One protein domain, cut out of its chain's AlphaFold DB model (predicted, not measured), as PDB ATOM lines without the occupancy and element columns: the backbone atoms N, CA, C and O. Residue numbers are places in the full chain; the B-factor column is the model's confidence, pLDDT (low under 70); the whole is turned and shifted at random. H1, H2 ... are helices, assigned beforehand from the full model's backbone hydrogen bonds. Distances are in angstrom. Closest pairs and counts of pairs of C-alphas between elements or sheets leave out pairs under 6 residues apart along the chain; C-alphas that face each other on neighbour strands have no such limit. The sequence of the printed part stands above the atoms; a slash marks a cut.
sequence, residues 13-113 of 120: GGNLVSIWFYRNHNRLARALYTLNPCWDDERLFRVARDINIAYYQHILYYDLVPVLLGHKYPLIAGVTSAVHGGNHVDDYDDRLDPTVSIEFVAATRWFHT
ATOM      1  N   GLY A  13     213.873 219.822 220.242       84.38
ATOM      2  CA  GLY A  13     213.629 218.491 219.673       84.38
ATOM      3  C   GLY A  13     214.343 217.367 220.436       84.38
ATOM      4  O   GLY A  13     213.723 216.367 220.796       84.38
ATOM      5  N   GLY A  14     215.626 217.554 220.766       84.62
ATOM      6  CA  GLY A  14     216.403 216.576 221.536       84.62
ATOM      7  C   GLY A  14     215.891 216.396 222.971       84.62
ATOM      8  O   GLY A  14     215.831 215.271 223.481       84.62
ATOM      9  N   ASN A  15     215.455 217.488 223.605       88.81
ATOM     10  CA  ASN A  15     214.858 217.448 224.935       88.81
ATOM     11  C   ASN A  15     213.530 216.668 224.941       88.81
ATOM     12  O   ASN A  15     213.342 215.778 225.773       88.81
ATOM     13  N   LEU A  16     212.648 216.935 223.971       91.56
ATOM     14  CA  LEU A  16     211.353 216.261 223.846       91.56
ATOM     15  C   LEU A  16     211.506 214.746 223.671       91.56
ATOM     16  O   LEU A  16     210.833 213.981 224.363       91.56
ATOM     17  N   VAL A  17     212.429 214.308 222.806       91.31
ATOM     18  CA  VAL A  17     212.724 212.876 222.613       91.31
ATOM     19  C   VAL A  17     213.234 212.245 223.911       91.31
ATOM     20  O   VAL A  17     212.791 211.162 224.296       91.31
ATOM     21  N   SER A  18     214.104 212.943 224.643       91.31
ATOM     22  CA  SER A  18     214.637 212.452 225.921       91.31
ATOM     23  C   SER A  18     213.537 212.275 226.977       91.31
ATOM     24  O   SER A  18     213.465 211.235 227.637       91.31
ATOM     25  N   ILE A  19     212.629 213.251 227.099       94.19
ATOM     26  CA  ILE A  19     211.460 213.162 227.987       94.19
ATOM     27  C   ILE A  19     210.550 212.005 227.565       94.19
ATOM     28  O   ILE A  19     210.048 211.271 228.421       94.19
ATOM     29  N   TRP A  20     210.340 211.820 226.261       95.31
ATOM     30  CA  TRP A  20     209.503 210.745 225.739       95.31
ATOM     31  C   TRP A  20     210.036 209.365 226.147       95.31
ATOM     32  O   TRP A  20     209.298 208.586 226.754       95.31
ATOM     33  N   PHE A  21     211.328 209.090 225.932       96.12
ATOM     34  CA  PHE A  21     211.942 207.811 226.319       96.12
ATOM     35  C   PHE A  21     211.961 207.597 227.837       96.12
ATOM     36  O   PHE A  21     211.774 206.468 228.297       96.12
ATOM     37  N   TYR A  22     212.128 208.662 228.627       95.25
ATOM     38  CA  TYR A  22     212.014 208.586 230.085       95.25
ATOM     39  C   TYR A  22     210.599 208.182 230.527       95.25
ATOM     40  O   TYR A  22     210.416 207.269 231.336       95.25
ATOM     41  N   ARG A  23     209.567 208.817 229.958       97.69
ATOM     42  CA  ARG A  23     208.169 208.471 230.253       97.69
ATOM     43  C   ARG A  23     207.823 207.065 229.770       97.69
ATOM     44  O   ARG A  23     207.089 206.367 230.470       97.69
ATOM     45  N   ASN A  24     208.364 206.636 228.628       98.06
ATOM     46  CA  ASN A  24     208.153 205.286 228.114       98.06
ATOM     47  C   ASN A  24     208.754 204.225 229.043       98.06
ATOM     48  O   ASN A  24     208.078 203.248 229.343       98.06
ATOM     49  N   HIS A  25     209.949 204.453 229.598       98.31
ATOM     50  CA  HIS A  25     210.526 203.560 230.607       98.31
ATOM     51  C   HIS A  25     209.594 203.379 231.814       98.31
ATOM     52  O   HIS A  25     209.275 202.252 232.190       98.31
ATOM     53  N   ASN A  26     209.072 204.477 232.370       98.06
ATOM     54  CA  ASN A  26     208.138 204.415 233.499       98.06
ATOM     55  C   ASN A  26     206.819 203.716 233.131       98.06
ATOM     56  O   ASN A  26     206.248 202.997 233.950       98.06
ATOM     57  N   ARG A  27     206.323 203.914 231.904       98.44
ATOM     58  CA  ARG A  27     205.144 203.204 231.388       98.44
ATOM     59  C   ARG A  27     205.407 201.697 231.294       98.44
ATOM     60  O   ARG A  27     204.566 200.923 231.746       98.44
ATOM     61  N   LEU A  28     206.554 201.298 230.745       98.44
ATOM     62  CA  LEU A  28     206.964 199.900 230.609       98.44
ATOM     63  C   LEU A  28     207.125 199.232 231.977       98.44
ATOM     64  O   LEU A  28     206.548 198.173 232.192       98.44
ATOM     65  N   ALA A  29     207.816 199.872 232.922       98.31
ATOM     66  CA  ALA A  29     208.008 199.332 234.268       98.31
ATOM     67  C   ALA A  29     206.670 199.067 234.989       98.31
ATOM     68  O   ALA A  29     206.478 197.994 235.554       98.31
ATOM     69  N   ARG A  30     205.698 199.990 234.902       98.19
ATOM     70  CA  ARG A  30     204.353 199.794 235.485       98.19
ATOM     71  C   ARG A  30     203.587 198.643 234.834       98.19
ATOM     72  O   ARG A  30     202.909 197.883 235.523       98.19
ATOM     73  N   ALA A  31     203.680 198.522 233.510       98.31
ATOM     74  CA  ALA A  31     203.052 197.422 232.786       98.31
ATOM     75  C   ALA A  31     203.690 196.075 233.167       98.31
ATOM     76  O   ALA A  31     202.974 195.123 233.467       98.31
ATOM     77  N   LEU A  32     205.023 196.017 233.240       98.31
ATOM     78  CA  LEU A  32     205.768 194.825 233.651       98.31
ATOM     79  C   LEU A  32     205.459 194.414 235.090       98.31
ATOM     80  O   LEU A  32     205.297 193.224 235.327       98.31
ATOM     81  N   TYR A  33     205.317 195.370 236.010       97.94
ATOM     82  CA  TYR A  33     204.916 195.099 237.394       97.94
ATOM     83  C   TYR A  33     203.506 194.507 237.472       97.94
ATOM     84  O   TYR A  33     203.267 193.549 238.197       97.94
ATOM     85  N   THR A  34     202.578 195.037 236.671       98.00
ATOM     86  CA  THR A  34     201.201 194.524 236.614       98.00
ATOM     87  C   THR A  34     201.164 193.084 236.092       98.00
ATOM     88  O   THR A  34     200.403 192.263 236.596       98.00
ATOM     89  N   LEU A  35     201.997 192.769 235.095       97.94
ATOM     90  CA  LEU A  35     202.118 191.425 234.519       97.94
ATOM     91  C   LEU A  35     202.915 190.461 235.409       97.94
ATOM     92  O   LEU A  35     202.636 189.266 235.420       97.94
ATOM     93  N   ASN A  36     203.901 190.972 236.148       97.69
ATOM     94  CA  ASN A  36     204.814 190.194 236.980       97.69
ATOM     95  C   ASN A  36     204.945 190.821 238.380       97.69
ATOM     96  O   ASN A  36     205.983 191.409 238.696       97.69
ATOM     97  N   PRO A  37     203.935 190.670 239.257       96.19
ATOM     98  CA  PRO A  37     203.938 191.319 240.573       96.19
ATOM     99  C   PRO A  37     205.056 190.851 241.516       96.19
ATOM    100  O   PRO A  37     205.319 191.497 242.524       96.19
ATOM    101  N   CYS A  38     205.697 189.714 241.218       97.62
ATOM    102  CA  CYS A  38     206.792 189.151 242.006       97.62
ATOM    103  C   CYS A  38     208.181 189.692 241.635       97.62
ATOM    104  O   CYS A  38     209.160 189.312 242.274       97.62
ATOM    105  N   TRP A  39     208.298 190.511 240.585       98.19
ATOM    106  CA  TRP A  39     209.580 191.105 240.215       98.19
ATOM    107  C   TRP A  39     209.942 192.238 241.171       98.19
ATOM    108  O   TRP A  39     209.086 193.030 241.560       98.19
ATOM    109  N   ASP A  40     211.223 192.313 241.518       97.38
ATOM    110  CA  ASP A  40     211.779 193.422 242.278       97.38
ATOM    111  C   ASP A  40     212.036 194.649 241.386       97.38
ATOM    112  O   ASP A  40     212.003 194.592 240.148       97.38
ATOM    113  N   ASP A  41     212.303 195.781 242.033       97.56
ATOM    114  CA  ASP A  41     212.522 197.058 241.356       97.56
ATOM    115  C   ASP A  41     213.721 197.012 240.400       97.56
ATOM    116  O   ASP A  41     213.684 197.615 239.324       97.56
ATOM    117  N   GLU A  42     214.781 196.277 240.752       97.94
ATOM    118  CA  GLU A  42     215.968 196.157 239.906       97.94
ATOM    119  C   GLU A  42     215.655 195.414 238.606       97.94
ATOM    120  O   GLU A  42     216.008 195.887 237.517       97.94
ATOM    121  N   ARG A  43     214.955 194.278 238.688       98.06
ATOM    122  CA  ARG A  43     214.543 193.531 237.500       98.06
ATOM    123  C   ARG A  43     213.581 194.345 236.646       98.06
ATOM    124  O   ARG A  43     213.753 194.379 235.427       98.06
ATOM    125  N   LEU A  44     212.612 195.032 237.253       98.25
ATOM    126  CA  LEU A  44     211.690 195.913 236.530       98.25
ATOM    127  C   LEU A  44     212.439 197.017 235.782       98.25
ATOM    128  O   LEU A  44     212.175 197.236 234.599       98.25
ATOM    129  N   PHE A  45     213.404 197.668 236.436       98.06
ATOM    130  CA  PHE A  45     214.233 198.697 235.816       98.06
ATOM    131  C   PHE A  45     215.045 198.144 234.640       98.06
ATOM    132  O   PHE A  45     215.007 198.710 233.546       98.06
ATOM    133  N   ARG A  46     215.765 197.031 234.830       98.31
ATOM    134  CA  ARG A  46     216.618 196.446 233.781       98.31
ATOM    135  C   ARG A  46     215.794 196.028 232.566       98.31
ATOM    136  O   ARG A  46     216.068 196.494 231.465       98.31
ATOM    137  N   VAL A  47     214.714 195.273 232.773       98.25
ATOM    138  CA  VAL A  47     213.866 194.797 231.670       98.25
ATOM    139  C   VAL A  47     213.153 195.959 230.970       98.25
ATOM    140  O   VAL A  47     213.123 196.012 229.740       98.25
ATOM    141  N   ALA A  48     212.628 196.942 231.714       98.44
ATOM    142  CA  ALA A  48     212.031 198.131 231.104       98.44
ATOM    143  C   ALA A  48     213.059 198.937 230.299       98.44
ATOM    144  O   ALA A  48     212.725 199.474 229.244       98.44
ATOM    145  N   ARG A  49     214.308 199.039 230.775       97.69
ATOM    146  CA  ARG A  49     215.406 199.685 230.045       97.69
ATOM    147  C   ARG A  49     215.732 198.931 228.758       97.69
ATOM    148  O   ARG A  49     215.856 199.588 227.728       97.69
ATOM    149  N   ASP A  50     215.836 197.609 228.802       97.50
ATOM    150  CA  ASP A  50     216.220 196.798 227.643       97.50
ATOM    151  C   ASP A  50     215.157 196.862 226.538       97.50
ATOM    152  O   ASP A  50     215.484 197.128 225.383       97.50
ATOM    153  N   ILE A  51     213.871 196.778 226.897       97.62
ATOM    154  CA  ILE A  51     212.765 196.987 225.946       97.62
ATOM    155  C   ILE A  51     212.808 198.408 225.360       97.62
ATOM    156  O   ILE A  51     212.608 198.605 224.163       97.62
ATOM    157  N   ASN A  52     213.081 199.423 226.186       97.62
ATOM    158  CA  ASN A  52     213.148 200.811 225.726       97.62
ATOM    159  C   ASN A  52     214.326 201.055 224.764       97.62
ATOM    160  O   ASN A  52     214.193 201.832 223.821       97.62
ATOM    161  N   ILE A  53     215.459 200.375 224.977       96.38
ATOM    162  CA  ILE A  53     216.609 200.385 224.060       96.38
ATOM    163  C   ILE A  53     216.255 199.681 222.751       96.38
ATOM    164  O   ILE A  53     216.566 200.223 221.696       96.38
ATOM    165  N   ALA A  54     215.549 198.547 222.799       94.12
ATOM    166  CA  ALA A  54     215.092 197.860 221.593       94.12
ATOM    167  C   ALA A  54     214.169 198.753 220.743       94.12
ATOM    168  O   ALA A  54     214.348 198.843 219.530       94.12
ATOM    169  N   TYR A  55     213.247 199.498 221.371       95.31
ATOM    170  CA  TYR A  55     212.449 200.514 220.668       95.31
ATOM    171  C   TYR A  55     213.323 201.594 220.023       95.31
ATOM    172  O   TYR A  55     213.107 201.947 218.866       95.31
ATOM    173  N   TYR A  56     214.310 202.113 220.755       95.44
ATOM    174  CA  TYR A  56     215.227 203.124 220.231       95.44
ATOM    175  C   TYR A  56     216.029 202.606 219.030       95.44
ATOM    176  O   TYR A  56     216.077 203.268 217.997       95.44
ATOM    177  N   GLN A  57     216.601 201.405 219.130       93.06
ATOM    178  CA  GLN A  57     217.339 200.761 218.043       93.06
ATOM    179  C   GLN A  57     216.447 200.500 216.829       93.06
ATOM    180  O   GLN A  57     216.881 200.745 215.707       93.06
ATOM    181  N   HIS A  58     215.199 200.067 217.031       91.56
ATOM    182  CA  HIS A  58     214.262 199.858 215.930       91.56
ATOM    183  C   HIS A  58     213.980 201.160 215.174       91.56
ATOM    184  O   HIS A  58     214.150 201.204 213.959       91.56
ATOM    185  N   ILE A  59     213.654 202.238 215.896       93.38
ATOM    186  CA  ILE A  59     213.431 203.564 215.299       93.38
ATOM    187  C   ILE A  59     214.682 204.031 214.541       93.38
ATOM    188  O   ILE A  59     214.584 204.559 213.437       93.38
ATOM    189  N   LEU A  60     215.878 203.830 215.098       91.81
ATOM    190  CA  LEU A  60     217.111 204.230 214.421       91.81
ATOM    191  C   LEU A  60     217.368 203.428 213.141       91.81
ATOM    192  O   LEU A  60     217.572 204.021 212.084       91.81
ATOM    193  N   TYR A  61     217.375 202.100 213.223       90.50
ATOM    194  CA  TYR A  61     217.814 201.248 212.119       90.50
ATOM    195  C   TYR A  61     216.740 201.023 211.060       90.50
ATOM    196  O   TYR A  61     217.073 200.970 209.880       90.50
ATOM    197  N   TYR A  62     215.473 200.901 211.451       90.12
ATOM    198  CA  TYR A  62     214.391 200.536 210.532       90.12
ATOM    199  C   TYR A  62     213.558 201.734 210.068       90.12
ATOM    200  O   TYR A  62     213.039 201.683 208.954       90.12
ATOM    201  N   ASP A  63     213.505 202.826 210.840       91.62
ATOM    202  CA  ASP A  63     212.781 204.036 210.428       91.62
ATOM    203  C   ASP A  63     213.734 205.135 209.930       91.62
ATOM    204  O   ASP A  63     213.594 205.623 208.809       91.62
ATOM    205  N   LEU A  64     214.738 205.524 210.726       90.88
ATOM    206  CA  LEU A  64     215.579 206.688 210.422       90.88
ATOM    207  C   LEU A  64     216.649 206.406 209.357       90.88
ATOM    208  O   LEU A  64     216.767 207.152 208.386       90.88
ATOM    209  N   VAL A  65     217.445 205.347 209.519       91.19
ATOM    210  CA  VAL A  65     218.545 205.015 208.594       91.19
ATOM    211  C   VAL A  65     218.061 204.826 207.143       91.19
ATOM    212  O   VAL A  65     218.696 205.386 206.244       91.19
ATOM    213  N   PRO A  66     216.939 204.135 206.864       91.00
ATOM    214  CA  PRO A  66     216.429 203.990 205.503       91.00
ATOM    215  C   PRO A  66     215.922 205.304 204.905       91.00
ATOM    216  O   PRO A  66     216.043 205.499 203.697       91.00
ATOM    217  N   VAL A  67     215.406 206.223 205.729       91.25
ATOM    218  CA  VAL A  67     215.032 207.579 205.290       91.25
ATOM    219  C   VAL A  67     216.272 208.395 204.909       91.25
ATOM    220  O   VAL A  67     216.229 209.152 203.943       91.25
ATOM    221  N   LEU A  68     217.388 208.218 205.624       89.12
ATOM    222  CA  LEU A  68     218.632 208.953 205.370       89.12
ATOM    223  C   LEU A  68     219.431 208.414 204.175       89.12
ATOM    224  O   LEU A  68     219.961 209.197 203.391       89.12
ATOM    225  N   LEU A  69     219.546 207.089 204.043       88.88
ATOM    226  CA  LEU A  69     220.438 206.430 203.072       88.88
ATOM    227  C   LEU A  69     219.690 205.748 201.911       88.88
ATOM    228  O   LEU A  69     220.314 205.195 201.003       88.88
ATOM    229  N   GLY A  70     218.355 205.773 201.936       89.56
ATOM    230  CA  GLY A  70     217.488 205.011 201.041       89.56
ATOM    231  C   GLY A  70     217.330 203.550 201.479       89.56
ATOM    232  O   GLY A  70     218.220 202.956 202.072       89.56
ATOM    233  N   HIS A  71     216.204 202.916 201.142       85.31
ATOM    234  CA  HIS A  71     215.852 201.580 201.656       85.31
ATOM    235  C   HIS A  71     216.751 200.423 201.189       85.31
ATOM    236  O   HIS A  71     216.769 199.368 201.816       85.31
ATOM    237  N   LYS A  72     217.481 200.580 200.077       87.75
ATOM    238  CA  LYS A  72     218.293 199.490 199.505       87.75
ATOM    239  C   LYS A  72     219.655 199.352 200.177       87.75
ATOM    240  O   LYS A  72     220.138 198.238 200.346       87.75
ATOM    241  N   TYR A  73     220.278 200.471 200.533       88.25
ATOM    242  CA  TYR A  73     221.655 200.476 201.017       88.25
ATOM    243  C   TYR A  73     221.816 199.803 202.392       88.25
ATOM    244  O   TYR A  73     222.661 198.916 202.490       88.25
ATOM    245  N   PRO A  74     220.998 200.105 203.424       86.94
ATOM    246  CA  PRO A  74     221.112 199.476 204.743       86.94
ATOM    247  C   PRO A  74     220.939 197.956 204.707       86.94
ATOM    248  O   PRO A  74     221.607 197.245 205.452       86.94
ATOM    249  N   LEU A  75     220.091 197.453 203.804       85.88
ATOM    250  CA  LEU A  75     219.893 196.019 203.610       85.88
ATOM    251  C   LEU A  75     221.129 195.353 202.989       85.88
ATOM    252  O   LEU A  75     221.574 194.318 203.468       85.88
ATOM    253  N   ILE A  76     221.697 195.947 201.935       85.19
ATOM    254  CA  ILE A  76     222.878 195.397 201.246       85.19
ATOM    255  C   ILE A  76     224.127 195.495 202.131       85.19
ATOM    256  O   ILE A  76     224.956 194.591 202.127       85.19
ATOM    257  N   ALA A  77     224.252 196.579 202.897       85.44
ATOM    258  CA  ALA A  77     225.352 196.799 203.829       85.44
ATOM    259  C   ALA A  77     225.256 195.939 205.104       85.44
ATOM    260  O   ALA A  77     226.144 196.024 205.945       85.44
ATOM    261  N   GLY A  78     224.188 195.148 205.272       84.62
ATOM    262  CA  GLY A  78     223.979 194.314 206.458       84.62
ATOM    263  C   GLY A  78     223.642 195.096 207.733       84.62
ATOM    264  O   GLY A  78     223.692 194.533 208.815       84.62
ATOM    265  N   VAL A  79     223.291 196.381 207.620       85.31
ATOM    266  CA  VAL A  79     222.903 197.247 208.753       85.31
ATOM    267  C   VAL A  79     221.478 196.947 209.220       85.31
ATOM    268  O   VAL A  79     221.140 197.116 210.387       85.31
ATOM    269  N   THR A  80     220.619 196.522 208.296       85.94
ATOM    270  CA  THR A  80     219.248 196.091 208.582       85.94
ATOM    271  C   THR A  80     219.010 194.733 207.962       85.94
ATOM    272  O   THR A  80     219.488 194.472 206.858       85.94
ATOM    273  N   SER A  81     218.185 193.915 208.603       83.44
ATOM    274  CA  SER A  81     217.808 192.605 208.080       83.44
ATOM    275  C   SER A  81     216.348 192.591 207.639       83.44
ATOM    276  O   SER A  81     215.472 193.122 208.321       83.44
ATOM    277  N   ALA A  82     216.057 191.952 206.504       72.88
ATOM    278  CA  ALA A  82     214.689 191.752 206.029       72.88
ATOM    279  C   ALA A  82     214.012 190.613 206.809       72.88
ATOM    280  O   ALA A  82     213.797 189.515 206.289       72.88
ATOM    281  N   VAL A  83     213.695 190.852 208.080       66.94
ATOM    282  CA  VAL A  83     213.044 189.838 208.908       66.94
ATOM    283  C   VAL A  83     211.560 189.769 208.574       66.94
ATOM    284  O   VAL A  83     210.817 190.731 208.750       66.94
ATOM    285  N   HIS A  84     211.126 188.610 208.089       55.94
ATOM    286  CA  HIS A  84     209.723 188.312 207.822       55.94
ATOM    287  C   HIS A  84     209.160 187.426 208.942       55.94
ATOM    288  O   HIS A  84     209.827 186.503 209.408       55.94
ATOM    289  N   GLY A  85     207.913 187.677 209.353       54.28
ATOM    290  CA  GLY A  85     207.130 186.712 210.137       54.28
ATOM    291  C   GLY A  85     207.395 186.647 211.647       54.28
ATOM    292  O   GLY A  85     207.064 185.637 212.254       54.28
ATOM    293  N   GLY A  86     207.949 187.694 212.268       57.44
ATOM    294  CA  GLY A  86     208.069 187.774 213.736       57.44
ATOM    295  C   GLY A  86     209.292 187.077 214.342       57.44
ATOM    296  O   GLY A  86     209.358 186.913 215.558       57.44
ATOM    297  N   ASN A  87     210.265 186.690 213.516       70.50
ATOM    298  CA  ASN A  87     211.571 186.239 213.994       70.50
ATOM    299  C   ASN A  87     212.395 187.420 214.549       70.50
ATOM    300  O   ASN A  87     212.070 188.583 214.310       70.50
ATOM    301  N   HIS A  88     213.454 187.125 215.306       74.00
ATOM    302  CA  HIS A  88     214.414 188.130 215.771       74.00
ATOM    303  C   HIS A  88     215.601 188.218 214.805       74.00
ATOM    304  O   HIS A  88     215.910 187.251 214.108       74.00
ATOM    305  N   VAL A  89     216.236 189.389 214.750       81.94
ATOM    306  CA  VAL A  89     217.535 189.558 214.091       81.94
ATOM    307  C   VAL A  89     218.597 189.049 215.056       81.94
ATOM    308  O   VAL A  89     218.611 189.486 216.206       81.94
ATOM    309  N   ASP A  90     219.453 188.146 214.593       82.75
ATOM    310  CA  ASP A  90     220.704 187.807 215.269       82.75
ATOM    311  C   ASP A  90     221.855 188.195 214.340       82.75
ATOM    312  O   ASP A  90     222.209 187.469 213.411       82.75
ATOM    313  N   ASP A  91     222.341 189.418 214.530       84.12
ATOM    314  CA  ASP A  91     223.450 190.032 213.802       84.12
ATOM    315  C   ASP A  91     224.694 190.191 214.692       84.12
ATOM    316  O   ASP A  91     225.609 190.949 214.367       84.12
ATOM    317  N   TYR A  92     224.746 189.473 215.820       88.81
ATOM    318  CA  TYR A  92     225.880 189.518 216.731       88.81
ATOM    319  C   TYR A  92     227.107 188.821 216.130       88.81
ATOM    320  O   TYR A  92     227.080 187.634 215.808       88.81
ATOM    321  N   ASP A  93     228.216 189.553 216.050       90.56
ATOM    322  CA  ASP A  93     229.530 189.017 215.701       90.56
ATOM    323  C   ASP A  93     230.569 189.525 216.707       90.56
ATOM    324  O   ASP A  93     230.787 190.728 216.865       90.56
ATOM    325  N   ASP A  94     231.215 188.584 217.398       94.88
ATOM    326  CA  ASP A  94     232.218 188.838 218.433       94.88
ATOM    327  C   ASP A  94     233.539 189.393 217.879       94.88
ATOM    328  O   ASP A  94     234.384 189.866 218.642       94.88
ATOM    329  N   ARG A  95     233.715 189.357 216.554       96.00
ATOM    330  CA  ARG A  95     234.890 189.892 215.852       96.00
ATOM    331  C   ARG A  95     234.745 191.356 215.453       96.00
ATOM    332  O   ARG A  95     235.738 191.949 215.030       96.00
ATOM    333  N   LEU A  96     233.545 191.932 215.538       91.56
ATOM    334  CA  LEU A  96     233.316 193.326 215.166       91.56
ATOM    335  C   LEU A  96     233.825 194.274 216.254       91.56
ATOM    336  O   LEU A  96     233.608 194.058 217.444       91.56
ATOM    337  N   ASP A  97     234.474 195.360 215.833       93.19
ATOM    338  CA  ASP A  97     234.842 196.460 216.722       93.19
ATOM    339  C   ASP A  97     233.617 197.369 216.950       93.19
ATOM    340  O   ASP A  97     233.144 197.996 215.997       93.19
ATOM    341  N   PRO A  98     233.084 197.477 218.184       92.00
ATOM    342  CA  PRO A  98     231.928 198.321 218.483       92.00
ATOM    343  C   PRO A  98     232.294 199.804 218.678       92.00
ATOM    344  O   PRO A  98     231.447 200.603 219.089       92.00
ATOM    345  N   THR A  99     233.553 200.188 218.458       95.44
ATOM    346  CA  THR A  99     234.027 201.558 218.665       95.44
ATOM    347  C   THR A  99     233.447 202.517 217.626       95.44
ATOM    348  O   THR A  99     233.309 202.211 216.446       95.44
ATOM    349  N   VAL A 100     233.131 203.736 218.066       92.38
ATOM    350  CA  VAL A 100     232.677 204.806 217.174       92.38
ATOM    351  C   VAL A 100     233.879 205.439 216.475       92.38
ATOM    352  O   VAL A 100     234.772 205.968 217.140       92.38
ATOM    353  N   SER A 101     233.888 205.435 215.138       95.00
ATOM    354  CA  SER A 101     234.951 206.083 214.362       95.00
ATOM    355  C   SER A 101     234.866 207.615 214.435       95.00
ATOM    356  O   SER A 101     233.789 208.203 214.585       95.00
ATOM    357  N   ILE A 102     236.007 208.297 214.308       95.00
ATOM    358  CA  ILE A 102     236.045 209.767 214.343       95.00
ATOM    359  C   ILE A 102     235.353 210.381 213.117       95.00
ATOM    360  O   ILE A 102     234.726 211.438 213.209       95.00
ATOM    361  N   GLU A 103     235.405 209.688 211.979       94.62
ATOM    362  CA  GLU A 103     234.726 210.059 210.742       94.62
ATOM    363  C   GLU A 103     233.214 210.068 210.941       94.62
ATOM    364  O   GLU A 103     232.549 210.987 210.467       94.62
ATOM    365  N   PHE A 104     232.667 209.104 211.694       91.31
ATOM    366  CA  PHE A 104     231.250 209.098 212.042       91.31
ATOM    367  C   PHE A 104     230.879 210.340 212.863       91.31
ATOM    368  O   PHE A 104     229.916 211.033 212.538       91.31
ATOM    369  N   VAL A 105     231.679 210.691 213.876       92.50
ATOM    370  CA  VAL A 105     231.448 211.904 214.682       92.50
ATOM    371  C   VAL A 105     231.460 213.163 213.807       92.50
ATOM    372  O   VAL A 105     230.595 214.025 213.964       92.50
ATOM    373  N   ALA A 106     232.381 213.266 212.845       94.19
ATOM    374  CA  ALA A 106     232.392 214.369 211.885       94.19
ATOM    375  C   ALA A 106     231.159 214.345 210.958       94.19
ATOM    376  O   ALA A 106     230.520 215.381 210.770       94.19
ATOM    377  N   ALA A 107     230.782 213.175 210.437       91.56
ATOM    378  CA  ALA A 107     229.660 212.996 209.518       91.56
ATOM    379  C   ALA A 107     228.301 213.322 210.159       91.56
ATOM    380  O   ALA A 107     227.451 213.924 209.506       91.56
ATOM    381  N   THR A 108     228.100 213.019 211.450       89.50
ATOM    382  CA  THR A 108     226.851 213.367 212.162       89.50
ATOM    383  C   THR A 108     226.563 214.872 212.180       89.50
ATOM    384  O   THR A 108     225.414 215.280 212.325       89.50
ATOM    385  N   ARG A 109     227.558 215.733 211.933       89.75
ATOM    386  CA  ARG A 109     227.323 217.178 211.777       89.75
ATOM    387  C   ARG A 109     226.483 217.525 210.550       89.75
ATOM    388  O   ARG A 109     225.933 218.620 210.505       89.75
ATOM    389  N   TRP A 110     226.316 216.608 209.596       91.19
ATOM    390  CA  TRP A 110     225.376 216.772 208.488       91.19
ATOM    391  C   TRP A 110     223.945 217.072 208.974       91.19
ATOM    392  O   TRP A 110     223.246 217.856 208.335       91.19
ATOM    393  N   PHE A 111     223.539 216.582 210.157       87.94
ATOM    394  CA  PHE A 111     222.242 216.911 210.769       87.94
ATOM    395  C   PHE A 111     222.037 218.414 211.033       87.94
ATOM    396  O   PHE A 111     220.894 218.853 211.142       87.94
ATOM    397  N   HIS A 112     223.098 219.229 211.082       87.69
ATOM    398  CA  HIS A 112     222.958 220.689 211.162       87.69
ATOM    399  C   HIS A 112     222.311 221.297 209.911       87.69
ATOM    400  O   HIS A 112     221.739 222.376 210.001       87.69
ATOM    401  N   THR A 113     222.342 220.607 208.766       88.94
ATOM    402  CA  THR A 113     221.644 221.051 207.547       88.94
ATOM    403  C   THR A 113     220.125 220.878 207.626       88.94
ATOM    404  O   THR A 113     219.404 221.523 206.871       88.94
TER     405      THR A 113
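AT A GLANCE: This is residues 13 to 113 of the 120 residues of the protein "Chorion peroxidase" of Eumeta variegata (UniProt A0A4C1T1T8). Two long helices, H1 and H2, make a V; short H3 sits at the far end of H2, and a long loop leads out to H4, which stands free. The 101 printed residues include four named helices, H1 to H4 in order, and no named strand: all helix. The whole is loose, radius of gyration of the C-alphas 16.9 A, spans 45 by 34 by 26 A.

HOW THE PARTS SIT: H2, residues 41 to 69, touches H1, residues 13 to 35, with residues 44 to 52 alone; the closest C-alphas, Ala 29 and Ala 48, are 5.3 A apart. This helical hairpin runs opposite ways at a steep tilt of 44 degrees. H3, residues 72 to 76, touches H2 only at the corner, closest at C-alphas Pro 66 and Pro 74, 6.5 A. H4, residues 102 to 113, is apart from H1, H2 and H3. O i to N i+4 pairs are within hydrogen-bond range throughout H1 and H3, 22 of 25 in H2, 3 of 8 in H4, against 8 of 9 O i to N i+3 pairs there.

IN THESE COORDINATES: H2 spans 40.2 A, H1 32.9 A, H4 19.5 A. C-alpha 13 is at (213.629, 218.491, 219.673), C-alpha 113 at (221.644, 221.051, 207.547).

THE WHOLE: The printed part has no cut. Residues 77 to 101 form a long link; pLDDT is under 70 at 83 to 86.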